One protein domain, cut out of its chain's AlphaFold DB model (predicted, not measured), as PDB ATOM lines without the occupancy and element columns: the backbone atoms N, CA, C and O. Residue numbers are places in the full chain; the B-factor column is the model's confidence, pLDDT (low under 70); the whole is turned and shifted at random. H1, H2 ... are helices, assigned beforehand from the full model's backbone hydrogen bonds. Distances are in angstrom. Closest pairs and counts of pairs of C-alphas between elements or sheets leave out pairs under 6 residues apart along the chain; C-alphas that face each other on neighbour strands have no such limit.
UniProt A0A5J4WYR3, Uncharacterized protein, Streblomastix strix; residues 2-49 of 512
ATOM      1  N   ILE A   2      14.258 -13.914  10.924       43.44
ATOM      2  CA  ILE A   2      14.268 -12.736  10.032       43.44
ATOM      3  C   ILE A   2      15.070 -11.542  10.604       43.44
ATOM      4  O   ILE A   2      15.449 -10.649   9.858       43.44
ATOM      5  N   GLU A   3      15.417 -11.543  11.896       48.00
ATOM      6  CA  GLU A   3      15.951 -10.340  12.565       48.00
ATOM      7  C   GLU A   3      17.484 -10.224  12.619       48.00
ATOM      8  O   GLU A   3      17.998  -9.125  12.808       48.00
ATOM      9  N   PHE A   4      18.244 -11.312  12.428       54.06
ATOM     10  CA  PHE A   4      19.714 -11.249  12.543       54.06
ATOM     11  C   PHE A   4      20.416 -10.887  11.228       54.06
ATOM     12  O   PHE A   4      21.489 -10.281  11.227       54.06
ATOM     13  N   SER A   5      19.797 -11.221  10.090       57.84
ATOM     14  CA  SER A   5      20.268 -10.768   8.782       57.84
ATOM     15  C   SER A   5      19.651  -9.407   8.488       57.84
ATOM     16  O   SER A   5      18.586  -9.278   7.887       57.84
ATOM     17  N   SER A   6      20.319  -8.354   8.956       69.44
ATOM     18  CA  SER A   6      19.919  -7.007   8.568       69.44
ATOM     19  C   SER A   6      19.950  -6.877   7.034       69.44
ATOM     20  O   SER A   6      20.732  -7.563   6.362       69.44
ATOM     21  N   PRO A   7      19.155  -5.959   6.456       62.16
ATOM     22  CA  PRO A   7      19.219  -5.591   5.041       62.16
ATOM     23  C   PRO A   7      20.631  -5.396   4.475       62.16
ATOM     24  O   PRO A   7      20.829  -5.577   3.276       62.16
ATOM     25  N   LEU A   8      21.576  -5.006   5.335       72.69
ATOM     26  CA  LEU A   8      22.956  -4.668   5.004       72.69
ATOM     27  C   LEU A   8      23.914  -5.864   5.057       72.69
ATOM     28  O   LEU A   8      24.992  -5.789   4.477       72.69
ATOM     29  N   HIS A   9      23.540  -6.954   5.736       79.44
ATOM     30  CA  HIS A   9      24.416  -8.111   5.949       79.44
ATOM     31  C   HIS A   9      23.789  -9.457   5.553       79.44
ATOM     32  O   HIS A   9      24.301 -10.516   5.902       79.44
ATOM     33  N   SER A  10      22.684  -9.459   4.810       84.81
ATOM     34  CA  SER A  10      22.041 -10.699   4.361       84.81
ATOM     35  C   SER A  10      22.763 -11.314   3.156       84.81
ATOM     36  O   SER A  10      22.880 -10.663   2.117       84.81
ATOM     37  N   SER A  11      23.200 -12.581   3.234       82.12
ATOM     38  CA  SER A  11      23.800 -13.248   2.064       82.12
ATOM     39  C   SER A  11      22.778 -13.506   0.955       82.12
ATOM     40  O   SER A  11      23.140 -13.495  -0.219       82.12
ATOM     41  N   ALA A  12      21.495 -13.670   1.300       83.00
ATOM     42  CA  ALA A  12      20.423 -13.835   0.320       83.00
ATOM     43  C   ALA A  12      20.318 -12.607  -0.594       83.00
ATOM     44  O   ALA A  12      20.291 -12.745  -1.814       83.00
ATOM     45  N   ARG A  13      20.394 -11.403  -0.014       84.88
ATOM     46  CA  ARG A  13      20.434 -10.148  -0.782       84.88
ATOM     47  C   ARG A  13      21.723  -9.992  -1.585       84.88
ATOM     48  O   ARG A  13      21.712  -9.381  -2.647       84.88
ATOM     49  N   ALA A  14      22.839 -10.538  -1.099       85.94
ATOM     50  CA  ALA A  14      24.114 -10.492  -1.823       85.94
ATOM     51  C   ALA A  14      24.031 -11.350  -3.082       85.94
ATOM     52  O   ALA A  14      24.508 -10.959  -4.145       85.94
ATOM     53  N   ARG A  15      23.371 -12.504  -2.956       85.25
ATOM     54  CA  ARG A  15      23.098 -13.418  -4.057       85.25
ATOM     55  C   ARG A  15      22.116 -12.822  -5.057       85.25
ATOM     56  O   ARG A  15      22.389 -12.882  -6.246       85.25
ATOM     57  N   GLU A  16      21.030 -12.222  -4.584       86.94
ATOM     58  CA  GLU A  16      20.078 -11.504  -5.435       86.94
ATOM     59  C   GLU A  16      20.784 -10.394  -6.224       86.94
ATOM     60  O   GLU A  16      20.662 -10.328  -7.441       86.94
ATOM     61  N   GLY A  17      21.637  -9.604  -5.565       87.88
ATOM     62  CA  GLY A  17      22.434  -8.578  -6.239       87.88
ATOM     63  C   GLY A  17      23.415  -9.143  -7.255       87.88
ATOM     64  O   GLY A  17      23.529  -8.611  -8.354       87.88
ATOM     65  N   SER A  18      24.086 -10.247  -6.928       88.81
ATOM     66  CA  SER A  18      24.969 -10.950  -7.865       88.81
ATOM     67  C   SER A  18      24.196 -11.475  -9.082       88.81
ATOM     68  O   SER A  18      24.674 -11.351 -10.210       88.81
ATOM     69  N   PHE A  19      22.983 -11.997  -8.874       88.56
ATOM     70  CA  PHE A  19      22.102 -12.484  -9.934       88.56
ATOM     71  C   PHE A  19      21.622 -11.354 -10.852       88.56
ATOM     72  O   PHE A  19      21.738 -11.490 -12.066       88.56
ATOM     73  N   LEU A  20      21.180 -10.222 -10.293       89.38
ATOM     74  CA  LEU A  20      20.759  -9.053 -11.072       89.38
ATOM     75  C   LEU A  20      21.890  -8.515 -11.954       89.38
ATOM     76  O   LEU A  20      21.688  -8.262 -13.139       89.38
ATOM     77  N   VAL A  21      23.109  -8.416 -11.412       89.56
ATOM     78  CA  VAL A  21      24.255  -7.973 -12.219       89.56
ATOM     79  C   VAL A  21      24.560  -8.976 -13.338       89.56
ATOM     80  O   VAL A  21      24.888  -8.563 -14.448       89.56
ATOM     81  N   LYS A  22      24.426 -10.288 -13.088       88.88
ATOM     82  CA  LYS A  22      24.598 -11.318 -14.128       88.88
ATOM     83  C   LYS A  22      23.530 -11.240 -15.218       88.88
ATOM     84  O   LYS A  22      23.839 -11.538 -16.365       88.88
ATOM     85  N   SER A  23      22.310 -10.820 -14.888       89.81
ATOM     86  CA  SER A  23      21.245 -10.593 -15.869       89.81
ATOM     87  C   SER A  23      21.352  -9.242 -16.588       89.81
ATOM     88  O   SER A  23      20.421  -8.859 -17.287       89.81
ATOM     89  N   GLY A  24      22.445  -8.491 -16.398       90.38
ATOM     90  CA  GLY A  24      22.638  -7.166 -16.998       90.38
ATOM     91  C   GLY A  24      21.771  -6.063 -16.383       90.38
ATOM     92  O   GLY A  24      21.735  -4.955 -16.910       90.38
ATOM     93  N   ILE A  25      21.087  -6.343 -15.270       90.62
ATOM     94  CA  ILE A  25      20.230  -5.384 -14.572       90.62
ATOM     95  C   ILE A  25      21.063  -4.705 -13.489       90.62
ATOM     96  O   ILE A  25      21.743  -5.359 -12.694       90.62
ATOM     97  N   ASN A  26      21.006  -3.377 -13.419       86.62
ATOM     98  CA  ASN A  26      21.701  -2.649 -12.369       86.62
ATOM     99  C   ASN A  26      21.011  -2.904 -11.004       86.62
ATOM    100  O   ASN A  26      19.868  -2.487 -10.814       86.62
ATOM    101  N   PRO A  27      21.682  -3.534 -10.015       85.12
ATOM    102  CA  PRO A  27      21.075  -3.899  -8.726       85.12
ATOM    103  C   PRO A  27      20.690  -2.688  -7.859       85.12
ATOM    104  O   PRO A  27      19.938  -2.828  -6.892       85.12
ATOM    105  N   TYR A  28      21.215  -1.504  -8.183       86.69
ATOM    106  CA  TYR A  28      20.912  -0.248  -7.496       86.69
ATOM    107  C   TYR A  28      19.806   0.551  -8.175       86.69
ATOM    108  O   TYR A  28      19.327   1.542  -7.615       86.69
ATOM    109  N   GLU A  29      19.385   0.134  -9.365       83.38
ATOM    110  CA  GLU A  29      18.262   0.752 -10.043       83.38
ATOM    111  C   GLU A  29      16.991   0.535  -9.216       83.38
ATOM    112  O   GLU A  29      16.796  -0.521  -8.620       83.38
ATOM    113  N   ARG A  30      16.153   1.570  -9.093       69.94
ATOM    114  CA  ARG A  30      14.886   1.531  -8.330       69.94
ATOM    115  C   ARG A  30      15.006   1.034  -6.876       69.94
ATOM    116  O   ARG A  30      14.011   0.631  -6.279       69.94
ATOM    117  N   SER A  31      16.188   1.133  -6.257       70.69
ATOM    118  CA  SER A  31      16.436   0.817  -4.839       70.69
ATOM    119  C   SER A  31      16.114  -0.621  -4.397       70.69
ATOM    120  O   SER A  31      15.876  -0.852  -3.209       70.69
ATOM    121  N   TYR A  32      16.164  -1.596  -5.317       73.81
ATOM    122  CA  TYR A  32      15.952  -3.016  -4.996       73.81
ATOM    123  C   TYR A  32      16.918  -3.514  -3.913       73.81
ATOM    124  O   TYR A  32      16.519  -4.225  -2.989       73.81
ATOM    125  N   ILE A  33      18.185  -3.091  -3.975       80.56
ATOM    126  CA  ILE A  33      19.224  -3.536  -3.047       80.56
ATOM    127  C   ILE A  33      19.924  -2.335  -2.410       80.56
ATOM    128  O   ILE A  33      20.422  -1.434  -3.076       80.56
ATOM    129  N   ARG A  34      19.984  -2.345  -1.072       79.69
ATOM    130  CA  ARG A  34      20.663  -1.328  -0.243       79.69
ATOM    131  C   ARG A  34      21.992  -1.815   0.340       79.69
ATOM    132  O   ARG A  34      22.427  -1.318   1.371       79.69
ATOM    133  N   MET A  35      22.593  -2.837  -0.257       82.75
ATOM    134  CA  MET A  35      23.842  -3.418   0.228       82.75
ATOM    135  C   MET A  35      25.057  -2.784  -0.448       82.75
ATOM    136  O   MET A  35      24.933  -2.099  -1.454       82.75
ATOM    137  N   ASN A  36      26.237  -2.998   0.122       85.50
ATOM    138  CA  ASN A  36      27.476  -2.446  -0.390       85.50
ATOM    139  C   ASN A  36      27.910  -3.112  -1.721       85.50
ATOM    140  O   ASN A  36      27.977  -4.348  -1.772       85.50
ATOM    141  N   PRO A  37      28.292  -2.341  -2.763       86.75
ATOM    142  CA  PRO A  37      28.766  -2.885  -4.041       86.75
ATOM    143  C   PRO A  37      29.941  -3.849  -3.916       86.75
ATOM    144  O   PRO A  37      29.996  -4.841  -4.641       86.75
ATOM    145  N   SER A  38      30.854  -3.613  -2.972       86.44
ATOM    146  CA  SER A  38      32.018  -4.478  -2.774       86.44
ATOM    147  C   SER A  38      31.632  -5.885  -2.316       86.44
ATOM    148  O   SER A  38      32.272  -6.855  -2.716       86.44
ATOM    149  N   ILE A  39      30.562  -6.013  -1.525       85.94
ATOM    150  CA  ILE A  39      30.039  -7.317  -1.097       85.94
ATOM    151  C   ILE A  39      29.413  -8.045  -2.289       85.94
ATOM    152  O   ILE A  39      29.637  -9.241  -2.448       85.94
ATOM    153  N   ILE A  40      28.683  -7.336  -3.156       87.06
ATOM    154  CA  ILE A  40      28.095  -7.932  -4.365       87.06
ATOM    155  C   ILE A  40      29.198  -8.462  -5.285       87.06
ATOM    156  O   ILE A  40      29.142  -9.619  -5.688       87.06
ATOM    157  N   LEU A  41      30.234  -7.659  -5.546       87.44
ATOM    158  CA  LEU A  41      31.380  -8.064  -6.366       87.44
ATOM    159  C   LEU A  41      32.088  -9.297  -5.785       87.44
ATOM    160  O   LEU A  41      32.443 -10.221  -6.511       87.44
ATOM    161  N   LEU A  42      32.249  -9.350  -4.461       84.19
ATOM    162  CA  LEU A  42      32.823 -10.511  -3.787       84.19
ATOM    163  C   LEU A  42      31.970 -11.769  -4.034       84.19
ATOM    164  O   LEU A  42      32.501 -12.816  -4.391       84.19
ATOM    165  N   PHE A  43      30.646 -11.651  -3.939       84.88
ATOM    166  CA  PHE A  43      29.694 -12.734  -4.216       84.88
ATOM    167  C   PHE A  43      29.571 -13.109  -5.703       84.88
ATOM    168  O   PHE A  43      28.977 -14.137  -6.020       84.88
ATOM    169  N   GLN A  44      30.114 -12.314  -6.627       84.94
ATOM    170  CA  GLN A  44      30.250 -12.715  -8.031       84.94
ATOM    171  C   GLN A  44      31.454 -13.627  -8.255       84.94
ATOM    172  O   GLN A  44      31.391 -14.520  -9.097       84.94
ATOM    173  N   ILE A  45      32.537 -13.393  -7.509       83.50
ATOM    174  CA  ILE A  45      33.781 -14.169  -7.596       83.50
ATOM    175  C   ILE A  45      33.649 -15.482  -6.823       83.50
ATOM    176  O   ILE A  45      34.191 -16.507  -7.234       83.50
ATOM    177  N   LEU A  46      32.947 -15.465  -5.686       80.75
ATOM    178  CA  LEU A  46      32.729 -16.676  -4.908       80.75
ATOM    179  C   LEU A  46      31.711 -17.591  -5.622       80.75
ATOM    180  O   LEU A  46      30.701 -17.107  -6.135       80.75
ATOM    181  N   PRO A  47      31.930 -18.917  -5.629       68.62
ATOM    182  CA  PRO A  47      30.935 -19.882  -6.084       68.62
ATOM    183  C   PRO A  47      29.810 -19.962  -5.043       68.62
ATOM    184  O   PRO A  47      29.848 -20.765  -4.114       68.62
ATOM    185  N   VAL A  48      28.846 -19.052  -5.151       65.81
ATOM    186  CA  VAL A  48      27.718 -18.913  -4.222       65.81
ATOM    187  C   VAL A  48      26.512 -19.650  -4.808       65.81
ATOM    188  O   VAL A  48      26.034 -19.300  -5.889       65.81
ATOM    189  N   GLY A  49      26.013 -20.664  -4.101       65.69
ATOM    190  CA  GLY A  49      24.897 -21.505  -4.542       65.69
ATOM    191  C   GLY A  49      24.639 -22.688  -3.605       65.69
ATOM    192  O   GLY A  49      25.565 -23.398  -3.223       65.69
TER     193      GLY A  49
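AT A GLANCE: This is residues 2 to 49 of the 512 residues of an uncharacterized protein of Streblomastix strix (UniProt A0A5J4WYR3). Two short helices, H1 and H2, cross nearly at right angles as an X, H2 crossing H1 at residues 14 to 18. A long loop, residues 23 to 36, folds back from the end of H1 to the start of H2. The printed part has 48 residues with two named helices, H1 then H2, and no named strand; the class is all helix, though under half of the residues, 21, are in named elements. It is compact, with a radius of gyration of the C-alphas of 10.2 A and spans of 30 by 27 by 16 A.

HOW THE PARTS SIT: H1, residues 11 to 22, touches H2, residues 37 to 45, with its residues 14 to 18 alone. The closest C-alphas, of Ala 14 and Ile 40, are 5.4 A apart. The helices are about perpendicular, at 77 degrees. In H1 and H2 every O i to N i+4 pair is within hydrogen-bond range.

IN THESE COORDINATES: H1 begins at C-alpha 11 (23.800, -13.248, 2.064) and is 16.3 A long. H2 measures 12.8 A and ends at C-alpha 45 (33.781, -14.169, -7.596).

THE WHOLE: The C-alphas farthest apart, of Glu 3 and Gly 24, are 30.5 A apart. The printed part has no cut; H1 to H2 is a long link. The model's pLDDT is under 70 at residues 2 to 7, 30 and 47 to 49.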